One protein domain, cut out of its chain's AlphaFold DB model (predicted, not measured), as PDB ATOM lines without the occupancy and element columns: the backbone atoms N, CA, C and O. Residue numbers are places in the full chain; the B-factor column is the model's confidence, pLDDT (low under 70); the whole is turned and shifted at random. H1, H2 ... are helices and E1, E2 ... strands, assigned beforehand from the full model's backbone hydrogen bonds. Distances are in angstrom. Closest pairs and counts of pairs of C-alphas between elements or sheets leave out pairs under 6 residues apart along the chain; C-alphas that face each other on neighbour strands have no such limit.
ATOM      1  N   TYR A 303      33.650  36.504 -46.432       61.62
ATOM      2  CA  TYR A 303      33.930  35.072 -46.486       61.62
ATOM      3  C   TYR A 303      34.643  34.577 -45.227       61.62
ATOM      4  O   TYR A 303      35.361  33.586 -45.294       61.62
ATOM      5  N   ILE A 304      34.454  35.253 -44.087       66.31
ATOM      6  CA  ILE A 304      35.039  34.878 -42.792       66.31
ATOM      7  C   ILE A 304      34.662  33.433 -42.425       66.31
ATOM      8  O   ILE A 304      33.543  33.129 -42.007       66.31
ATOM      9  N   THR A 305      35.626  32.531 -42.593       73.06
ATOM     10  CA  THR A 305      35.498  31.094 -42.323       73.06
ATOM     11  C   THR A 305      35.726  30.786 -40.848       73.06
ATOM     12  O   THR A 305      36.764  31.160 -40.300       73.06
ATOM     13  N   ALA A 306      34.803  30.044 -40.229       72.31
ATOM     14  CA  ALA A 306      34.972  29.491 -38.883       72.31
ATOM     15  C   ALA A 306      36.232  28.606 -38.769       72.31
ATOM     16  O   ALA A 306      36.687  28.029 -39.757       72.31
ATOM     17  N   GLU A 307      36.792  28.468 -37.562       71.38
ATOM     18  CA  GLU A 307      37.964  27.609 -37.310       71.38
ATOM     19  C   GLU A 307      37.690  26.132 -37.642       71.38
ATOM     20  O   GLU A 307      38.535  25.461 -38.229       71.38
ATOM     21  N   ASP A 308      36.479  25.666 -37.347       74.00
ATOM     22  CA  ASP A 308      35.942  24.350 -37.692       74.00
ATOM     23  C   ASP A 308      35.346  24.277 -39.114       74.00
ATOM     24  O   ASP A 308      34.743  23.269 -39.493       74.00
ATOM     25  N   SER A 309      35.524  25.320 -39.936       79.19
ATOM     26  CA  SER A 309      35.021  25.329 -41.308       79.19
ATOM     27  C   SER A 309      35.843  24.442 -42.241       79.19
ATOM     28  O   SER A 309      37.077  24.446 -42.263       79.19
ATOM     29  N   ARG A 310      35.113  23.726 -43.098       81.94
ATOM     30  CA  ARG A 310      35.652  22.860 -44.154       81.94
ATOM     31  C   ARG A 310      36.112  23.639 -45.393       81.94
ATOM     32  O   ARG A 310      36.679  23.046 -46.303       81.94
ATOM     33  N   LEU A 311      35.892  24.953 -45.422       80.38
ATOM     34  CA  LEU A 311      36.407  25.858 -46.448       80.38
ATOM     35  C   LEU A 311      37.838  26.323 -46.113       80.38
ATOM     36  O   LEU A 311      38.145  26.489 -44.928       80.38
ATOM     37  N   PRO A 312      38.706  26.564 -47.117       78.56
ATOM     38  CA  PRO A 312      39.983  27.263 -46.928       78.56
ATOM     39  C   PRO A 312      39.789  28.644 -46.293       78.56
ATOM     40  O   PRO A 312      38.771  29.285 -46.569       78.56
ATOM     41  N   VAL A 313      40.750  29.129 -45.497       76.38
ATOM     42  CA  VAL A 313      40.648  30.448 -44.847       76.38
ATOM     43  C   VAL A 313      40.252  31.547 -45.844       76.38
ATOM     44  O   VAL A 313      40.907  31.796 -46.860       76.38
ATOM     45  N   ASN A 314      39.133  32.203 -45.531       71.06
ATOM     46  CA  ASN A 314      38.525  33.282 -46.306       71.06
ATOM     47  C   ASN A 314      38.333  32.958 -47.801       71.06
ATOM     48  O   ASN A 314      38.620  33.782 -48.678       71.06
ATOM     49  N   ASN A 315      37.875  31.737 -48.103       71.62
ATOM     50  CA  ASN A 315      37.793  31.235 -49.469       71.62
ATOM     51  C   ASN A 315      36.873  32.066 -50.389       71.62
ATOM     52  O   ASN A 315      35.647  31.973 -50.329       71.62
ATOM     53  N   GLN A 316      37.487  32.788 -51.331       63.25
ATOM     54  CA  GLN A 316      36.796  33.507 -52.408       63.25
ATOM     55  C   GLN A 316      36.662  32.688 -53.707       63.25
ATOM     56  O   GLN A 316      36.112  33.210 -54.678       63.25
ATOM     57  N   ARG A 317      37.204  31.458 -53.772       69.50
ATOM     58  CA  ARG A 317      37.340  30.679 -55.012       69.50
ATOM     59  C   ARG A 317      36.820  29.242 -54.886       69.50
ATOM     60  O   ARG A 317      37.264  28.434 -54.075       69.50
ATOM     61  N   ASN A 318      35.880  28.929 -55.755       70.44
ATOM     62  CA  ASN A 318      35.364  27.599 -56.028       70.44
ATOM     63  C   ASN A 318      36.248  26.860 -57.052       70.44
ATOM     64  O   ASN A 318      37.078  27.478 -57.717       70.44
ATOM     65  N   LEU A 319      36.073  25.542 -57.200       66.25
ATOM     66  CA  LEU A 319      36.797  24.779 -58.230       66.25
ATOM     67  C   LEU A 319      36.249  25.021 -59.651       66.25
ATOM     68  O   LEU A 319      36.959  24.791 -60.620       66.25
ATOM     69  N   GLY A 320      34.999  25.456 -59.814       65.25
ATOM     70  CA  GLY A 320      34.399  25.739 -61.118       65.25
ATOM     71  C   GLY A 320      34.749  27.130 -61.644       65.25
ATOM     72  O   GLY A 320      34.163  28.119 -61.215       65.25
ATOM     73  N   VAL A 462      41.251  21.158 -60.903       73.12
ATOM     74  CA  VAL A 462      41.846  20.391 -59.799       73.12
ATOM     75  C   VAL A 462      42.335  21.337 -58.691       73.12
ATOM     76  O   VAL A 462      42.736  22.465 -59.019       73.12
ATOM     77  N   PRO A 463      42.331  20.914 -57.408       77.75
ATOM     78  CA  PRO A 463      42.609  21.786 -56.265       77.75
ATOM     79  C   PRO A 463      43.897  22.603 -56.377       77.75
ATOM     80  O   PRO A 463      43.905  23.768 -55.997       77.75
ATOM     81  N   GLU A 464      44.964  22.057 -56.965       79.25
ATOM     82  CA  GLU A 464      46.238  22.764 -57.132       79.25
ATOM     83  C   GLU A 464      46.129  23.907 -58.148       79.25
ATOM     84  O   GLU A 464      46.739  24.954 -57.976       79.25
ATOM     85  N   THR A 465      45.320  23.746 -59.200       76.50
ATOM     86  CA  THR A 465      45.123  24.796 -60.222       76.50
ATOM     87  C   THR A 465      44.235  25.917 -59.699       76.50
ATOM     88  O   THR A 465      44.543  27.092 -59.909       76.50
ATOM     89  N   ALA A 466      43.189  25.559 -58.951       76.25
ATOM     90  CA  ALA A 466      42.382  26.530 -58.228       76.25
ATOM     91  C   ALA A 466      43.206  27.254 -57.147       76.25
ATOM     92  O   ALA A 466      43.054  28.466 -57.004       76.25
ATOM     93  N   ALA A 467      44.134  26.561 -56.472       79.75
ATOM     94  CA  ALA A 467      45.060  27.161 -55.512       79.75
ATOM     95  C   ALA A 467      46.007  28.178 -56.166       79.75
ATOM     96  O   ALA A 467      46.109  29.290 -55.658       79.75
ATOM     97  N   GLU A 468      46.647  27.876 -57.307       80.25
ATOM     98  CA  GLU A 468      47.498  28.870 -57.994       80.25
ATOM     99  C   GLU A 468      46.698  30.117 -58.411       80.25
ATOM    100  O   GLU A 468      47.174  31.243 -58.264       80.25
ATOM    101  N   LYS A 469      45.457  29.950 -58.891       76.69
ATOM    102  CA  LYS A 469      44.591  31.082 -59.267       76.69
ATOM    103  C   LYS A 469      44.082  31.863 -58.042       76.69
ATOM    104  O   LYS A 469      44.019  33.090 -58.095       76.69
ATOM    105  N   TYR A 470      43.795  31.197 -56.921       77.38
ATOM    106  CA  TYR A 470      43.497  31.831 -55.627       77.38
ATOM    107  C   TYR A 470      44.705  32.628 -55.102       77.38
ATOM    108  O   TYR A 470      44.562  33.802 -54.761       77.38
ATOM    109  N   LEU A 471      45.912  32.054 -55.142       76.94
ATOM    110  CA  LEU A 471      47.155  32.752 -54.802       76.94
ATOM    111  C   LEU A 471      47.438  33.936 -55.725       76.94
ATOM    112  O   LEU A 471      47.913  34.962 -55.245       76.94
ATOM    113  N   ALA A 472      47.142  33.841 -57.022       75.56
ATOM    114  CA  ALA A 472      47.293  34.961 -57.948       75.56
ATOM    115  C   ALA A 472      46.340  36.120 -57.595       75.56
ATOM    116  O   ALA A 472      46.752  37.281 -57.613       75.56
ATOM    117  N   GLU A 473      45.093  35.824 -57.210       72.62
ATOM    118  CA  GLU A 473      44.143  36.828 -56.710       72.62
ATOM    119  C   GLU A 473      44.562  37.440 -55.365       72.62
ATOM    120  O   GLU A 473      44.353  38.635 -55.160       72.62
ATOM    121  N   LEU A 474      45.190  36.675 -54.463       70.25
ATOM    122  CA  LEU A 474      45.793  37.224 -53.243       70.25
ATOM    123  C   LEU A 474      47.022  38.092 -53.557       70.25
ATOM    124  O   LEU A 474      47.122  39.211 -53.066       70.25
ATOM    125  N   SER A 475      47.924  37.618 -54.417       69.62
ATOM    126  CA  SER A 475      49.203  38.274 -54.734       69.62
ATOM    127  C   SER A 475      49.025  39.642 -55.395       69.62
ATOM    128  O   SER A 475      49.815  40.548 -55.146       69.62
ATOM    129  N   LYS A 476      47.936  39.850 -56.150       66.00
ATOM    130  CA  LYS A 476      47.520  41.173 -56.666       66.00
ATOM    131  C   LYS A 476      47.282  42.227 -55.572       66.00
ATOM    132  O   LYS A 476      47.196  43.410 -55.892       66.00
ATOM    133  N   LYS A 477      47.131  41.808 -54.309       58.78
ATOM    134  CA  LYS A 477      46.786  42.636 -53.142       58.78
ATOM    135  C   LYS A 477      47.940  42.744 -52.128       58.78
ATOM    136  O   LYS A 477      47.760  43.349 -51.076       58.78
ATOM    137  N   ILE A 478      49.099  42.146 -52.416       63.81
ATOM    138  CA  ILE A 478      50.248  42.050 -51.502       63.81
ATOM    139  C   ILE A 478      51.393  42.931 -52.037       63.81
ATOM    140  O   ILE A 478      51.655  42.909 -53.243       63.81
ATOM    141  N   PRO A 479      52.099  43.712 -51.194       61.91
ATOM    142  CA  PRO A 479      53.283  44.455 -51.625       61.91
ATOM    143  C   PRO A 479      54.328  43.505 -52.223       61.91
ATOM    144  O   PRO A 479      54.637  42.482 -51.620       61.91
ATOM    145  N   GLY A 480      54.899  43.849 -53.384       59.19
ATOM    146  CA  GLY A 480      55.670  42.944 -54.264       59.19
ATOM    147  C   GLY A 480      57.009  42.381 -53.748       59.19
ATOM    148  O   GLY A 480      57.874  42.047 -54.551       59.19
ATOM    149  N   SER A 481      57.201  42.305 -52.431       59.59
ATOM    150  CA  SER A 481      58.298  41.608 -51.749       59.59
ATOM    151  C   SER A 481      57.839  40.763 -50.545       59.59
ATOM    152  O   SER A 481      58.656  40.064 -49.953       59.59
ATOM    153  N   GLU A 482      56.551  40.786 -50.176       67.62
ATOM    154  CA  GLU A 482      56.016  39.974 -49.079       67.62
ATOM    155  C   GLU A 482      55.516  38.606 -49.573       67.62
ATOM    156  O   GLU A 482      54.729  38.514 -50.508       67.62
ATOM    157  N   GLN A 483      55.926  37.531 -48.890       75.62
ATOM    158  CA  GLN A 483      55.419  36.161 -49.097       75.62
ATOM    159  C   GLN A 483      54.303  35.793 -48.100       75.62
ATOM    160  O   GLN A 483      54.054  34.620 -47.815       75.62
ATOM    161  N   ALA A 484      53.662  36.800 -47.510       76.44
ATOM    162  CA  ALA A 484      52.705  36.638 -46.430       76.44
ATOM    163  C   ALA A 484      51.616  37.713 -46.502       76.44
ATOM    164  O   ALA A 484      51.862  38.828 -46.954       76.44
ATOM    165  N   VAL A 485      50.421  37.386 -46.019       74.12
ATOM    166  CA  VAL A 485      49.233  38.247 -46.074       74.12
ATOM    167  C   VAL A 485      48.551  38.286 -44.711       74.12
ATOM    168  O   VAL A 485      48.570  37.301 -43.972       74.12
ATOM    169  N   ARG A 486      47.975  39.432 -44.339       74.06
ATOM    170  CA  ARG A 486      47.108  39.523 -43.159       74.06
ATOM    171  C   ARG A 486      45.699  39.092 -43.531       74.06
ATOM    172  O   ARG A 486      45.165  39.535 -44.545       74.06
ATOM    173  N   MET A 487      45.101  38.244 -42.710       70.19
ATOM    174  CA  MET A 487      43.723  37.805 -42.868       70.19
ATOM    175  C   MET A 487      43.008  37.874 -41.526       70.19
ATOM    176  O   MET A 487      43.559  37.481 -40.502       70.19
ATOM    177  N   ALA A 488      41.765  38.354 -41.557       66.88
ATOM    178  CA  ALA A 488      40.859  38.232 -40.428       66.88
ATOM    179  C   ALA A 488      40.542  36.749 -40.188       66.88
ATOM    180  O   ALA A 488      40.215  36.031 -41.137       66.88
ATOM    181  N   ARG A 489      40.602  36.310 -38.929       66.06
ATOM    182  CA  ARG A 489      40.119  34.999 -38.483       66.06
ATOM    183  C   ARG A 489      39.121  35.181 -37.333       66.06
ATOM    184  O   ARG A 489      39.356  36.040 -36.483       66.06
ATOM    185  N   PRO A 490      38.050  34.372 -37.252       59.84
ATOM    186  CA  PRO A 490      37.216  34.292 -36.058       59.84
ATOM    187  C   PRO A 490      38.047  33.963 -34.815       59.84
ATOM    188  O   PRO A 490      38.686  32.911 -34.764       59.84
ATOM    189  N   ARG A 491      37.997  34.824 -33.797       55.84
ATOM    190  CA  ARG A 491      38.359  34.466 -32.424       55.84
ATOM    191  C   ARG A 491      37.088  34.079 -31.669       55.84
ATOM    192  O   ARG A 491      36.072  34.763 -31.777       55.84
ATOM    193  N   ALA A 492      37.136  32.993 -30.903       50.34
ATOM    194  CA  ALA A 492      36.050  32.647 -29.990       50.34
ATOM    195  C   ALA A 492      35.987  33.676 -28.847       50.34
ATOM    196  O   ALA A 492      37.007  33.945 -28.211       50.34
ATOM    197  N   HIS A 493      34.804  34.241 -28.596       46.91
ATOM    198  CA  HIS A 493      34.565  35.203 -27.521       46.91
ATOM    199  C   HIS A 493      33.701  34.568 -26.422       46.91
ATOM    200  O   HIS A 493      32.669  33.966 -26.717       46.91
ATOM    201  N   GLU A 494      34.106  34.711 -25.156       41.25
ATOM    202  CA  GLU A 494      33.528  33.978 -24.011       41.25
ATOM    203  C   GLU A 494      32.041  34.286 -23.742       41.25
ATOM    204  O   GLU A 494      31.374  33.528 -23.043       41.25
ATOM    205  N   SER A 495      31.498  35.371 -24.308       41.72
ATOM    206  CA  SER A 495      30.079  35.745 -24.184       41.72
ATOM    207  C   SER A 495      29.206  35.382 -25.396       41.72
ATOM    208  O   SER A 495      28.045  35.785 -25.437       41.72
ATOM    209  N   GLY A 496      29.745  34.701 -26.415       41.00
ATOM    210  CA  GLY A 496      28.995  34.248 -27.599       41.00
ATOM    211  C   GLY A 496      28.519  35.336 -28.580       41.00
ATOM    212  O   GLY A 496      27.890  35.003 -29.585       41.00
ATOM    213  N   GLY A 497      28.817  36.613 -28.316       37.09
ATOM    214  CA  GLY A 497      28.506  37.756 -29.182       37.09
ATOM    215  C   GLY A 497      29.767  38.398 -29.764       37.09
ATOM    216  O   GLY A 497      30.743  38.552 -29.036       37.09
ATOM    217  N   PHE A 498      29.690  38.775 -31.048       42.66
ATOM    218  CA  PHE A 498      30.743  39.315 -31.924       42.66
ATOM    219  C   PHE A 498      32.070  38.538 -31.983       42.66
ATOM    220  O   PHE A 498      32.738  38.262 -30.992       42.66
ATOM    221  N   LEU A 499      32.510  38.258 -33.210       49.09
ATOM    222  CA  LEU A 499      33.872  37.804 -33.453       49.09
ATOM    223  C   LEU A 499      34.832  38.982 -33.275       49.09
ATOM    224  O   LEU A 499      34.845  39.897 -34.100       49.09
ATOM    225  N   GLU A 500      35.698  38.927 -32.264       51.84
ATOM    226  CA  GLU A 500      36.979  39.622 -32.378       51.84
ATOM    227  C   GLU A 500      37.704  39.036 -33.597       51.84
ATOM    228  O   GLU A 500      38.004  37.841 -33.651       51.84
ATOM    229  N   LEU A 501      37.947  39.865 -34.612       58.22
ATOM    230  CA  LEU A 501      38.657  39.444 -35.814       58.22
ATOM    231  C   LEU A 501      40.156  39.623 -35.602       58.22
ATOM    232  O   LEU A 501      40.698  40.706 -35.825       58.22
ATOM    233  N   ASP A 502      40.829  38.548 -35.189       62.91
ATOM    234  CA  ASP A 502      42.287  38.560 -35.108       62.91
ATOM    235  C   ASP A 502      42.887  38.709 -36.514       62.91
ATOM    236  O   ASP A 502      42.500  38.021 -37.463       62.91
ATOM    237  N   GLN A 503      43.841  39.627 -36.643       68.19
ATOM    238  CA  GLN A 503      44.530  39.970 -37.886       68.19
ATOM    239  C   GLN A 503      45.810  39.143 -38.015       68.19
ATOM    240  O   GLN A 503      46.928  39.672 -38.077       68.19
ATOM    241  N   ARG A 504      45.639  37.818 -38.053       74.56
ATOM    242  CA  ARG A 504      46.748  36.875 -38.180       74.56
ATOM    243  C   ARG A 504      47.448  37.055 -39.532       74.56
ATOM    244  O   ARG A 504      46.819  37.190 -40.582       74.56
ATOM    245  N   ARG A 505      48.784  37.034 -39.510       76.19
ATOM    246  CA  ARG A 505      49.615  36.961 -40.719       76.19
ATOM    247  C   ARG A 505      49.827  35.493 -41.091       76.19
ATOM    248  O   ARG A 505      50.308  34.720 -40.264       76.19
ATOM    249  N   TYR A 506      49.486  35.144 -42.324       77.94
ATOM    250  CA  TYR A 506      49.629  33.813 -42.910       77.94
ATOM    251  C   TYR A 506      50.714  33.826 -43.983       77.94
ATOM    252  O   TYR A 506      50.842  34.817 -44.708       77.94
ATOM    253  N   ALA A 507      51.470  32.738 -44.116       84.56
ATOM    254  CA  ALA A 507      52.341  32.552 -45.277       84.56
ATOM    255  C   ALA A 507      51.504  32.189 -46.516       84.56
ATOM    256  O   ALA A 507      50.477  31.521 -46.401       84.56
ATOM    257  N   LEU A 508      51.944  32.585 -47.714       82.19
ATOM    258  CA  LEU A 508      51.244  32.199 -48.946       82.19
ATOM    259  C   LEU A 508      51.248  30.678 -49.157       82.19
ATOM    260  O   LEU A 508      50.225  30.125 -49.550       82.19
ATOM    261  N   ASP A 509      52.341  29.994 -48.814       84.56
ATOM    262  CA  ASP A 509      52.417  28.530 -48.893       84.56
ATOM    263  C   ASP A 509      51.544  27.826 -47.837       84.56
ATOM    264  O   ASP A 509      51.003  26.758 -48.111       84.56
ATOM    265  N   GLU A 510      51.321  28.438 -46.666       86.75
ATOM    266  CA  GLU A 510      50.381  27.927 -45.650       86.75
ATOM    267  C   GLU A 510      48.949  27.918 -46.207       86.75
ATOM    268  O   GLU A 510      48.277  26.886 -46.190       86.75
ATOM    269  N   LEU A 511      48.517  29.041 -46.791       83.75
ATOM    270  CA  LEU A 511      47.208  29.166 -47.439       83.75
ATOM    271  C   LEU A 511      47.080  28.266 -48.676       83.75
ATOM    272  O   LEU A 511      45.998  27.752 -48.951       83.75
ATOM    273  N   LYS A 512      48.175  28.049 -49.419       85.62
ATOM    274  CA  LYS A 512      48.221  27.133 -50.569       85.62
ATOM    275  C   LYS A 512      47.950  25.695 -50.145       85.62
ATOM    276  O   LYS A 512      47.095  25.037 -50.738       85.62
ATOM    277  N   THR A 513      48.670  25.223 -49.129       88.56
ATOM    278  CA  THR A 513      48.514  23.874 -48.586       88.56
ATOM    279  C   THR A 513      47.113  23.687 -48.018       88.56
ATOM    280  O   THR A 513      46.430  22.757 -48.436       88.56
ATOM    281  N   GLU A 514      46.623  24.615 -47.188       86.81
ATOM    282  CA  GLU A 514      45.266  24.533 -46.631       86.81
ATOM    283  C   GLU A 514      44.185  24.503 -47.730       86.81
ATOM    284  O   GLU A 514      43.218  23.742 -47.640       86.81
ATOM    285  N   PHE A 515      44.353  25.291 -48.803       86.31
ATOM    286  CA  PHE A 515      43.433  25.291 -49.940       86.31
ATOM    287  C   PHE A 515      43.396  23.930 -50.644       86.31
ATOM    288  O   PHE A 515      42.309  23.404 -50.904       86.31
ATOM    289  N   ILE A 516      44.566  23.357 -50.942       85.75
ATOM    290  CA  ILE A 516      44.692  22.063 -51.625       85.75
ATOM    291  C   ILE A 516      44.144  20.935 -50.743       85.75
ATOM    292  O   ILE A 516      43.357  20.124 -51.228       85.75
ATOM    293  N   GLU A 517      44.494  20.909 -49.456       88.69
ATOM    294  CA  GLU A 517      44.032  19.900 -48.499       88.69
ATOM    295  C   GLU A 517      42.508  19.924 -48.335       88.69
ATOM    296  O   GLU A 517      41.857  18.886 -48.472       88.69
ATOM    297  N   LYS A 518      41.907  21.100 -48.101       86.88
ATOM    298  CA  LYS A 518      40.459  21.208 -47.864       86.88
ATOM    299  C   LYS A 518      39.620  20.974 -49.123       86.88
ATOM    300  O   LYS A 518      38.630  20.245 -49.051       86.88
ATOM    301  N   HIS A 519      40.001  21.527 -50.281       84.00
ATOM    302  CA  HIS A 519      39.289  21.228 -51.537       84.00
ATOM    303  C   HIS A 519      39.517  19.787 -52.002       84.00
ATOM    304  O   HIS A 519      38.577  19.177 -52.504       84.00
ATOM    305  N   GLY A 520      40.711  19.219 -51.798       82.56
ATOM    306  CA  GLY A 520      41.005  17.816 -52.095       82.56
ATOM    307  C   GLY A 520      40.170  16.857 -51.245       82.56
ATOM    308  O   GLY A 520      39.438  16.033 -51.790       82.56
ATOM    309  N   ALA A 521      40.181  17.025 -49.919       85.50
ATOM    310  CA  ALA A 521      39.376  16.213 -49.005       85.50
ATOM    311  C   ALA A 521      37.866  16.331 -49.283       85.50
ATOM    312  O   ALA A 521      37.141  15.335 -49.219       85.50
ATOM    313  N   TRP A 522      37.381  17.528 -49.638       86.19
ATOM    314  CA  TRP A 522      35.998  17.720 -50.077       86.19
ATOM    315  C   TRP A 522      35.687  16.976 -51.386       86.19
ATOM    316  O   TRP A 522      34.683  16.264 -51.451       86.19
ATOM    317  N   HIS A 523      36.540  17.115 -52.403       80.06
ATOM    318  CA  HIS A 523      36.362  16.521 -53.733       80.06
ATOM    319  C   HIS A 523      36.410  14.985 -53.687       80.06
ATOM    320  O   HIS A 523      35.518  14.330 -54.229       80.06
ATOM    321  N   GLU A 524      37.349  14.404 -52.934       79.56
ATOM    322  CA  GLU A 524      37.411  12.957 -52.686       79.56
ATOM    323  C   GLU A 524      36.158  12.421 -51.983       79.56
ATOM    324  O   GLU A 524      35.649  11.352 -52.332       79.56
ATOM    325  N   LYS A 525      35.650  13.151 -50.985       84.06
ATOM    326  CA  LYS A 525      34.419  12.806 -50.263       84.06
ATOM    327  C   LYS A 525      33.195  12.894 -51.185       84.06
ATOM    328  O   LYS A 525      32.371  11.979 -51.187       84.06
ATOM    329  N   ALA A 526      33.090  13.948 -51.996       81.19
ATOM    330  CA  ALA A 526      32.012  14.104 -52.972       81.19
ATOM    331  C   ALA A 526      32.022  12.965 -54.008       81.19
ATOM    332  O   ALA A 526      30.982  12.348 -54.245       81.19
ATOM    333  N   MET A 527      33.201  12.604 -54.533       78.50
ATOM    334  CA  MET A 527      33.398  11.430 -55.391       78.50
ATOM    335  C   MET A 527      32.923  10.137 -54.715       78.50
ATOM    336  O   MET A 527      32.122   9.402 -55.292       78.50
ATOM    337  N   ARG A 528      33.409   9.855 -53.498       80.38
ATOM    338  CA  ARG A 528      33.144   8.609 -52.752       80.38
ATOM    339  C   ARG A 528      31.653   8.360 -52.517       80.38
ATOM    340  O   ARG A 528      31.220   7.213 -52.541       80.38
ATOM    341  N   ASN A 529      30.889   9.434 -52.327       82.12
ATOM    342  CA  ASN A 529      29.452   9.401 -52.054       82.12
ATOM    343  C   ASN A 529      28.591   9.676 -53.312       82.12
ATOM    344  O   ASN A 529      27.384   9.899 -53.190       82.12
ATOM    345  N   ASN A 530      29.202   9.718 -54.508       82.00
ATOM    346  CA  ASN A 530      28.570  10.070 -55.789       82.00
ATOM    347  C   ASN A 530      27.770  11.395 -55.747       82.00
ATOM    348  O   ASN A 530      26.748  11.528 -56.428       82.00
ATOM    349  N   LYS A 531      28.194  12.365 -54.923       83.75
ATOM    350  CA  LYS A 531      27.506  13.651 -54.737       83.75
ATOM    351  C   LYS A 531      27.744  14.582 -55.937       83.75
ATOM    352  O   LYS A 531      28.876  14.641 -56.417       83.75
ATOM    353  N   PRO A 532      26.734  15.344 -56.398       79.38
ATOM    354  CA  PRO A 532      26.899  16.273 -57.510       79.38
ATOM    355  C   PRO A 532      27.882  17.406 -57.201       79.38
ATOM    356  O   PRO A 532      27.810  18.038 -56.145       79.38
ATOM    357  N   ILE A 533      28.741  17.712 -58.172       77.44
ATOM    358  CA  ILE A 533      29.568  18.923 -58.208       77.44
ATOM    359  C   ILE A 533      29.030  19.843 -59.307       77.44
ATOM    360  O   ILE A 533      28.884  19.430 -60.459       77.44
ATOM    361  N   ILE A 534      28.718  21.084 -58.936       71.62
ATOM    362  CA  ILE A 534      27.973  22.060 -59.743       71.62
ATOM    363  C   ILE A 534      28.857  23.263 -60.075       71.62
ATOM    364  O   ILE A 534      29.063  23.608 -61.243       71.62
ATOM    365  N   GLY A 535      29.395  23.885 -59.027       66.75
ATOM    366  CA  GLY A 535      30.334  24.996 -59.104       66.75
ATOM    367  C   GLY A 535      31.595  24.757 -58.278       66.75
ATOM    368  O   GLY A 535      32.556  25.500 -58.436       66.75
ATOM    369  N   GLY A 536      31.634  23.742 -57.418       70.94
ATOM    370  CA  GLY A 536      32.611  23.632 -56.340       70.94
ATOM    371  C   GLY A 536      32.292  24.570 -55.172       70.94
ATOM    372  O   GLY A 536      31.543  25.536 -55.313       70.94
ATOM    373  N   MET A 537      32.888  24.297 -54.008       71.31
ATOM    374  CA  MET A 537      32.653  25.067 -52.779       71.31
ATOM    375  C   MET A 537      32.928  26.569 -52.965       71.31
ATOM    376  O   MET A 537      34.088  26.982 -53.042       71.31
ATOM    377  N   SER A 538      31.877  27.393 -53.011       64.00
ATOM    378  CA  SER A 538      31.991  28.852 -53.116       64.00
ATOM    379  C   SER A 538      31.782  29.550 -51.774       64.00
ATOM    380  O   SER A 538      31.147  29.025 -50.857       64.00
ATOM    381  N   GLY A 539      32.276  30.783 -51.690       67.44
ATOM    382  CA  GLY A 539      32.000  31.667 -50.567       67.44
ATOM    383  C   GLY A 539      30.593  32.285 -50.573       67.44
ATOM    384  O   GLY A 539      30.204  32.857 -49.562       67.44
ATOM    385  N   HIS A 540      29.799  32.214 -51.653       70.75
ATOM    386  CA  HIS A 540      28.509  32.931 -51.719       70.75
ATOM    387  C   HIS A 540      27.537  32.489 -50.621       70.75
ATOM    388  O   HIS A 540      27.001  33.334 -49.909       70.75
ATOM    389  N   THR A 541      27.401  31.178 -50.413       77.44
ATOM    390  CA  THR A 541      26.625  30.584 -49.312       77.44
ATOM    391  C   THR A 541      27.120  31.047 -47.937       77.44
ATOM    392  O   THR A 541      26.316  31.390 -47.071       77.44
ATOM    393  N   LEU A 542      28.444  31.108 -47.745       76.50
ATOM    394  CA  LEU A 542      29.072  31.595 -46.513       76.50
ATOM    395  C   LEU A 542      28.779  33.085 -46.274       76.50
ATOM    396  O   LEU A 542      28.522  33.463 -45.135       76.50
ATOM    397  N   GLY A 543      28.757  33.912 -47.322       75.81
ATOM    398  CA  GLY A 543      28.411  35.334 -47.231       75.81
ATOM    399  C   GLY A 543      26.946  35.566 -46.856       75.81
ATOM    400  O   GLY A 543      26.664  36.375 -45.971       75.81
ATOM    401  N   TYR A 544      26.015  34.812 -47.456       79.81
ATOM    402  CA  TYR A 544      24.591  34.852 -47.092       79.81
ATOM    403  C   TYR A 544      24.377  34.484 -45.615       79.81
ATOM    404  O   TYR A 544      23.739  35.233 -44.873       79.81
ATOM    405  N   LEU A 545      24.961  33.364 -45.174       81.75
ATOM    406  CA  LEU A 545      24.837  32.877 -43.799       81.75
ATOM    407  C   LEU A 545      25.572  33.769 -42.783       81.75
ATOM    408  O   LEU A 545      25.054  33.984 -41.692       81.75
ATOM    409  N   SER A 546      26.735  34.332 -43.131       78.00
ATOM    410  CA  SER A 546      27.496  35.231 -42.246       78.00
ATOM    411  C   SER A 546      26.764  36.545 -41.995       78.00
ATOM    412  O   SER A 546      26.614  36.949 -40.848       78.00
ATOM    413  N   LEU A 547      26.227  37.182 -43.038       75.12
ATOM    414  CA  LEU A 547      25.501  38.443 -42.873       75.12
ATOM    415  C   LEU A 547      24.198  38.270 -42.088       75.12
ATOM    416  O   LEU A 547      23.809  39.180 -41.355       75.12
ATOM    417  N   TYR A 548      23.549  37.107 -42.191       81.50
ATOM    418  CA  TYR A 548      22.404  36.810 -41.338       81.50
ATOM    419  C   TYR A 548      22.804  36.455 -39.903       81.50
ATOM    420  O   TYR A 548      22.185  36.968 -38.980       81.50
ATOM    421  N   ARG A 549      23.876  35.675 -39.688       82.19
ATOM    422  CA  ARG A 549      24.481  35.438 -38.360       82.19
ATOM    423  C   ARG A 549      24.768  36.760 -37.647       82.19
ATOM    424  O   ARG A 549      24.436  36.913 -36.474       82.19
ATOM    425  N   ASP A 550      25.355  37.717 -38.357       73.88
ATOM    426  CA  ASP A 550      25.754  39.000 -37.781       73.88
ATOM    427  C   ASP A 550      24.532  39.865 -37.438       73.88
ATOM    428  O   ASP A 550      24.509  40.479 -36.374       73.88
ATOM    429  N   ALA A 551      23.471  39.839 -38.253       74.94
ATOM    430  CA  ALA A 551      22.185  40.461 -37.919       74.94
ATOM    431  C   ALA A 551      21.478  39.771 -36.733       74.94
ATOM    432  O   ALA A 551      20.938  40.436 -35.850       74.94
ATOM    433  N   LEU A 552      21.512  38.435 -36.698       79.38
ATOM    434  CA  LEU A 552      20.873  37.588 -35.691       79.38
ATOM    435  C   LEU A 552      21.534  37.735 -34.316       79.38
ATOM    436  O   LEU A 552      20.832  37.893 -33.323       79.38
ATOM    437  N   SER A 553      22.868  37.775 -34.255       74.81
ATOM    438  CA  SER A 553      23.624  38.019 -33.014       74.81
ATOM    439  C   SER A 553      23.409  39.420 -32.417       74.81
ATOM    440  O   SER A 553      23.719  39.641 -31.249       74.81
ATOM    441  N   GLN A 554      22.840  40.344 -33.198       72.44
ATOM    442  CA  GLN A 554      22.445  41.694 -32.784       72.44
ATOM    443  C   GLN A 554      20.930  41.837 -32.555       72.44
ATOM    444  O   GLN A 554      20.462  42.930 -32.223       72.44
ATOM    445  N   SER A 555      20.141  40.773 -32.740       76.50
ATOM    446  CA  SER A 555      18.711  40.774 -32.427       76.50
ATOM    447  C   SER A 555      18.489  40.813 -30.916       76.50
ATOM    448  O   SER A 555      19.165  40.118 -30.163       76.50
ATOM    449  N   ASP A 556      17.496  41.580 -30.470       76.94
ATOM    450  CA  ASP A 556      17.088  41.633 -29.060       76.94
ATOM    451  C   ASP A 556      16.269  40.387 -28.655       76.94
ATOM    452  O   ASP A 556      16.034  40.139 -27.472       76.94
ATOM    453  N   ALA A 557      15.837  39.586 -29.638       80.88
ATOM    454  CA  ALA A 557      15.098  38.342 -29.444       80.88
ATOM    455  C   ALA A 557      15.469  37.285 -30.513       80.88
ATOM    456  O   ALA A 557      14.615  36.883 -31.307       80.88
ATOM    457  N   PRO A 558      16.728  36.800 -30.551       78.56
ATOM    458  CA  PRO A 558      17.222  35.932 -31.627       78.56
ATOM    459  C   PRO A 558      16.492  34.584 -31.703       78.56
ATOM    460  O   PRO A 558      16.394  34.001 -32.771       78.56
ATOM    461  N   HIS A 559      15.918  34.118 -30.592       82.06
ATOM    462  CA  HIS A 559      15.098  32.903 -30.517       82.06
ATOM    463  C   HIS A 559      13.726  33.023 -31.207       82.06
ATOM    464  O   HIS A 559      13.069  32.011 -31.415       82.06
ATOM    465  N   ASN A 560      13.268  34.243 -31.514       85.75
ATOM    466  CA  ASN A 560      12.031  34.469 -32.264       85.75
ATOM    467  C   ASN A 560      12.288  34.635 -33.764       85.75
ATOM    468  O   ASN A 560      11.325  34.640 -34.531       85.75
ATOM    469  N   GLU A 561      13.535  34.868 -34.171       89.31
ATOM    470  CA  GLU A 561      13.942  35.025 -35.567       89.31
ATOM    471  C   GLU A 561      14.132  33.650 -36.238       89.31
ATOM    472  O   GLU A 561      14.437  32.677 -35.548       89.31
ATOM    473  N   PRO A 562      13.962  33.539 -37.569       92.38
ATOM    474  CA  PRO A 562      14.292  32.317 -38.303       92.38
ATOM    475  C   PRO A 562      15.736  31.845 -38.057       92.38
ATOM    476  O   PRO A 562      16.641  32.657 -37.872       92.38
ATOM    477  N   SER A 563      16.002  30.539 -38.092       92.31
ATOM    478  CA  SER A 563      17.359  30.047 -37.822       92.31
ATOM    479  C   SER A 563      18.314  30.169 -39.018       92.31
ATOM    480  O   SER A 563      17.927  30.298 -40.185       92.31
ATOM    481  N   LEU A 564      19.612  30.035 -38.724       90.88
ATOM    482  CA  LEU A 564      20.653  29.833 -39.736       90.88
ATOM    483  C   LEU A 564      20.448  28.537 -40.541       90.88
ATOM    484  O   LEU A 564      20.886  28.462 -41.688       90.88
ATOM    485  N   GLU A 565      19.774  27.530 -39.978       92.50
ATOM    486  CA  GLU A 565      19.451  26.294 -40.695       92.50
ATOM    487  C   GLU A 565      18.299  26.512 -41.683       92.50
ATOM    488  O   GLU A 565      18.380  26.063 -42.828       92.50
ATOM    489  N   TYR A 566      17.304  27.314 -41.300       93.19
ATOM    490  CA  TYR A 566      16.253  27.781 -42.201       93.19
ATOM    491  C   TYR A 566      16.829  28.600 -43.365       93.19
ATOM    492  O   TYR A 566      16.455  28.384 -44.519       93.19
ATOM    493  N   LEU A 567      17.810  29.480 -43.116       91.25
ATOM    494  CA  LEU A 567      18.493  30.190 -44.205       91.25
ATOM    495  C   LEU A 567      19.311  29.230 -45.082       91.25
ATOM    496  O   LEU A 567      19.291  29.354 -46.304       91.25
ATOM    497  N   ARG A 568      19.983  28.230 -44.500       91.38
ATOM    498  CA  ARG A 568      20.687  27.189 -45.267       91.38
ATOM    499  C   ARG A 568      19.735  26.421 -46.192       91.38
ATOM    500  O   ARG A 568      20.087  26.192 -47.345       91.38
ATOM    501  N   ALA A 569      18.533  26.079 -45.728       91.12
ATOM    502  CA  ALA A 569      17.494  25.449 -46.543       91.12
ATOM    503  C   ALA A 569      16.956  26.375 -47.649       91.12
ATOM    504  O   ALA A 569      16.848  25.952 -48.800       91.12
ATOM    505  N   LEU A 570      16.721  27.657 -47.352       87.56
ATOM    506  CA  LEU A 570      16.382  28.661 -48.368       87.56
ATOM    507  C   LEU A 570      17.483  28.816 -49.428       87.56
ATOM    508  O   LEU A 570      17.172  29.050 -50.589       87.56
ATOM    509  N   MET A 571      18.761  28.647 -49.073       84.25
ATOM    510  CA  MET A 571      19.873  28.654 -50.037       84.25
ATOM    511  C   MET A 571      20.011  27.343 -50.830       84.25
ATOM    512  O   MET A 571      20.697  27.331 -51.848       84.25
ATOM    513  N   LEU A 572      19.346  26.254 -50.424       82.81
ATOM    514  CA  LEU A 572      19.159  25.075 -51.279       82.81
ATOM    515  C   LEU A 572      18.026  25.316 -52.288       82.81
ATOM    516  O   LEU A 572      18.211  25.050 -53.473       82.81
ATOM    517  N   ALA A 573      16.890  25.857 -51.839       77.44
ATOM    518  CA  ALA A 573      15.749  26.202 -52.694       77.44
ATOM    519  C   ALA A 573      16.062  27.335 -53.692       77.44
ATOM    520  O   ALA A 573      15.688  27.285 -54.856       77.44
ATOM    521  N   GLY A 574      16.804  28.353 -53.261       61.75
ATOM    522  CA  GLY A 574      17.104  29.549 -54.046       61.75
ATOM    523  C   GLY A 574      18.116  29.379 -55.173       61.75
ATOM    524  O   GLY A 574      18.491  30.370 -55.785       61.75
ATOM    525  N   LEU A 575      18.615  28.167 -55.418       58.97
ATOM    526  CA  LEU A 575      19.619  27.877 -56.448       58.97
ATOM    527  C   LEU A 575      19.096  26.810 -57.428       58.97
ATOM    528  O   LEU A 575      19.852  25.944 -57.868       58.97
ATOM    529  N   VAL A 576      17.795  26.871 -57.724       48.28
ATOM    530  CA  VAL A 576      17.012  25.944 -58.562       48.28
ATOM    531  C   VAL A 576      17.093  26.280 -60.060       48.28
ATOM    532  O   VAL A 576      17.628  27.304 -60.491       48.28
ATOM    533  N   GLY A 577      16.587  25.356 -60.879       47.44
ATOM    534  CA  GLY A 577      16.335  25.561 -62.300       47.44
ATOM    535  C   GLY A 577      17.588  25.531 -63.171       47.44
ATOM    536  O   GLY A 577      18.632  24.979 -62.811       47.44
ATOM    537  N   GLN A 578      17.479  26.149 -64.351       41.94
ATOM    538  CA  GLN A 578      18.483  26.059 -65.424       41.94
ATOM    539  C   GLN A 578      19.850  26.682 -65.074       41.94
ATOM    540  O   GLN A 578      20.811  26.543 -65.830       41.94
ATOM    541  N   LYS A 579      19.944  27.369 -63.927       47.31
ATOM    542  CA  LYS A 579      21.169  27.977 -63.397       47.31
ATOM    543  C   LYS A 579      21.525  27.456 -62.001       47.31
ATOM    544  O   LYS A 579      21.945  28.245 -61.157       47.31
ATOM    545  N   ARG A 580      21.388  26.147 -61.739       57.69
ATOM    546  CA  ARG A 580      21.946  25.542 -60.512       57.69
ATOM    547  C   ARG A 580      23.380  26.024 -60.280       57.69
ATOM    548  O   ARG A 580      24.262  25.713 -61.082       57.69
ATOM    549  N   HIS A 581      23.593  26.750 -59.183       58.19
ATOM    550  CA  HIS A 581      24.907  27.261 -58.788       58.19
ATOM    551  C   HIS A 581      25.627  26.320 -57.815       58.19
ATOM    552  O   HIS A 581      26.831  26.134 -57.968       58.19
ATOM    553  N   HIS A 582      24.897  25.695 -56.877       71.31
ATOM    554  CA  HIS A 582      25.448  24.770 -55.878       71.31
ATOM    555  C   HIS A 582      24.618  23.493 -55.713       71.31
ATOM    556  O   HIS A 582      23.412  23.489 -55.964       71.31
ATOM    557  N   SER A 583      25.279  22.413 -55.286       79.69
ATOM    558  CA  SER A 583      24.634  21.182 -54.806       79.69
ATOM    559  C   SER A 583      24.371  21.248 -53.308       79.69
ATOM    560  O   SER A 583      24.916  22.096 -52.593       79.69
ATOM    561  N   TYR A 584      23.591  20.287 -52.815       86.62
ATOM    562  CA  TYR A 584      23.457  20.023 -51.385       86.62
ATOM    563  C   TYR A 584      24.820  19.890 -50.700       86.62
ATOM    564  O   TYR A 584      25.060  20.523 -49.677       86.62
ATOM    565  N   ASP A 585      25.739  19.113 -51.277       87.06
ATOM    566  CA  ASP A 585      27.037  18.861 -50.655       87.06
ATOM    567  C   ASP A 585      27.926  20.119 -50.595       87.06
ATOM    568  O   ASP A 585      28.596  20.346 -49.583       87.06
ATOM    569  N   GLU A 586      27.882  20.970 -51.627       84.62
ATOM    570  CA  GLU A 586      28.568  22.268 -51.652       84.62
ATOM    571  C   GLU A 586      28.001  23.227 -50.588       84.62
ATOM    572  O   GLU A 586      28.770  23.778 -49.799       84.62
ATOM    573  N   VAL A 587      26.672  23.386 -50.509       86.69
ATOM    574  CA  VAL A 587      26.004  24.262 -49.522       86.69
ATOM    575  C   VAL A 587      26.230  23.774 -48.092       86.69
ATOM    576  O   VAL A 587      26.615  24.560 -47.223       86.69
ATOM    577  N   MET A 588      26.045  22.477 -47.840       89.50
ATOM    578  CA  MET A 588      26.239  21.890 -46.517       89.50
ATOM    579  C   MET A 588      27.696  22.015 -46.064       89.50
ATOM    580  O   MET A 588      27.935  22.458 -44.941       89.50
ATOM    581  N   THR A 589      28.668  21.719 -46.936       87.44
ATOM    582  CA  THR A 589      30.100  21.846 -46.609       87.44
ATOM    583  C   THR A 589      30.505  23.305 -46.369       87.44
ATOM    584  O   THR A 589      31.229  23.575 -45.410       87.44
ATOM    585  N   ALA A 590      29.994  24.252 -47.166       83.31
ATOM    586  CA  ALA A 590      30.243  25.683 -46.979       83.31
ATOM    587  C   ALA A 590      29.624  26.253 -45.688       83.31
ATOM    588  O   ALA A 590      30.124  27.241 -45.154       83.31
ATOM    589  N   SER A 591      28.556  25.633 -45.172       87.06
ATOM    590  CA  SER A 591      27.855  26.088 -43.964       87.06
ATOM    591  C   SER A 591      28.532  25.716 -42.636       87.06
ATOM    592  O   SER A 591      28.164  26.265 -41.598       87.06
ATOM    593  N   VAL A 592      29.495  24.785 -42.638       87.69
ATOM    594  CA  VAL A 592      30.030  24.195 -41.397       87.69
ATOM    595  C   VAL A 592      30.759  25.227 -40.532       87.69
ATOM    596  O   VAL A 592      31.644  25.945 -41.008       87.69
ATOM    597  N   GLY A 593      30.395  25.256 -39.247       80.94
ATOM    598  CA  GLY A 593      30.993  26.101 -38.212       80.94
ATOM    599  C   GLY A 593      30.330  27.475 -38.041       80.94
ATOM    600  O   GLY A 593      30.610  28.168 -37.065       80.94
ATOM    601  N   ILE A 594      29.429  27.874 -38.949       83.00
ATOM    602  CA  ILE A 594      28.675  29.132 -38.839       83.00
ATOM    603  C   ILE A 594      27.606  28.978 -37.750       83.00
ATOM    604  O   ILE A 594      26.818  28.036 -37.795       83.00
ATOM    605  N   GLY A 595      27.552  29.898 -36.788       79.06
ATOM    606  CA  GLY A 595      26.632  29.807 -35.655       79.06
ATOM    607  C   GLY A 595      26.529  31.084 -34.828       79.06
ATOM    608  O   GLY A 595      27.261  32.043 -35.075       79.06
ATOM    609  N   VAL A 596      25.631  31.073 -33.841       74.56
ATOM    610  CA  VAL A 596      25.477  32.122 -32.815       74.56
ATOM    611  C   VAL A 596      25.509  31.448 -31.442       74.56
ATOM    612  O   VAL A 596      24.742  30.517 -31.189       74.56
ATOM    613  N   GLY A 597      26.417  31.886 -30.562       71.00
ATOM    614  CA  GLY A 597      26.749  31.146 -29.340       71.00
ATOM    615  C   GLY A 597      27.176  29.700 -29.645       71.00
ATOM    616  O   GLY A 597      27.894  29.447 -30.612       71.00
ATOM    617  N   GLU A 598      26.682  28.750 -28.850       72.00
ATOM    618  CA  GLU A 598      26.946  27.310 -29.018       72.00
ATOM    619  C   GLU A 598      26.250  26.683 -30.246       72.00
ATOM    620  O   GLU A 598      26.608  25.587 -30.680       72.00
TER     621      GLU A 598
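AT A GLANCE: This is residues 303 to 320 and 462 to 598 of the 725 residues of an uncharacterized protein of Rugamonas sp. FT81W (UniProt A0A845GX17). Two groups of helices stand on either side of a loop stretch, residues 303 to 320: a pair, H1 and H2, with the two-stranded hairpin E1-E2 at one end, and a triangle of three short helices, H3, H4 and H5. The printed part has 155 residues, with H1, E1, E2, H2, H3, H4 and H5 along the chain; the sheet is antiparallel and the class mostly helix. It is compact, with a radius of gyration of the C-alphas of 16.4 A and spans of 49 by 39 by 25 A.

HOW THE PARTS SIT: E1, residues 484 to 491, and E2, residues 500 to 507, form an antiparallel hairpin at 149 degrees; N 487 and O 504 are within hydrogen-bond range at 2.9 A. A tight link joins E2 to H2, residues 508 to 528. H2 touches H1, residues 463 to 475, with closest C-alphas of Ile 516 and Pro 463, 5.1 A; they run opposite ways at a shallow tilt of 33 degrees, only just short of steep. H4, residues 564 to 573, forms helical hairpins with H3, residues 540 to 552, and H5, residues 584 to 591; the closest C-alphas are Leu 564 and Leu 545, 6.6 A, and Leu 572 and Tyr 584, 6.6 A. H3 touches H5 with residues 541 to 545 alone, at a steep tilt of 47 degrees; C-alphas 542 and 590 are closest, 6.0 A. H2 and H5 are close but not clearly touching, the closest C-alphas, 526 and 585, being 7.3 A apart. Helix packing is mostly aligned, with 3 of 4 touching pairs at a shallow tilt. In H1 to H5 every O i to N i+4 pair is within hydrogen-bond range.

IN THESE COORDINATES: H1 begins at C-alpha 463, (42.609, 21.786, -56.265), and H5 ends at C-alpha 591, (27.855, 26.088, -43.964). H2 is 30.0 A long, E2 21.3 A, E1 20.2 A, H3 18.4 A and H1 17.8 A.

THE WHOLE: C-alphas 481 and 560 are the farthest apart, 50.7 A. Residues 321 to 461 are cut out, with 9.3 A from C-alpha 320 to C-alpha 462. The links H2 to H3 and H3 to H4 are long. Mean pLDDT of the printed part is 74.2; 41 residues are under 70, among them 488 to 503.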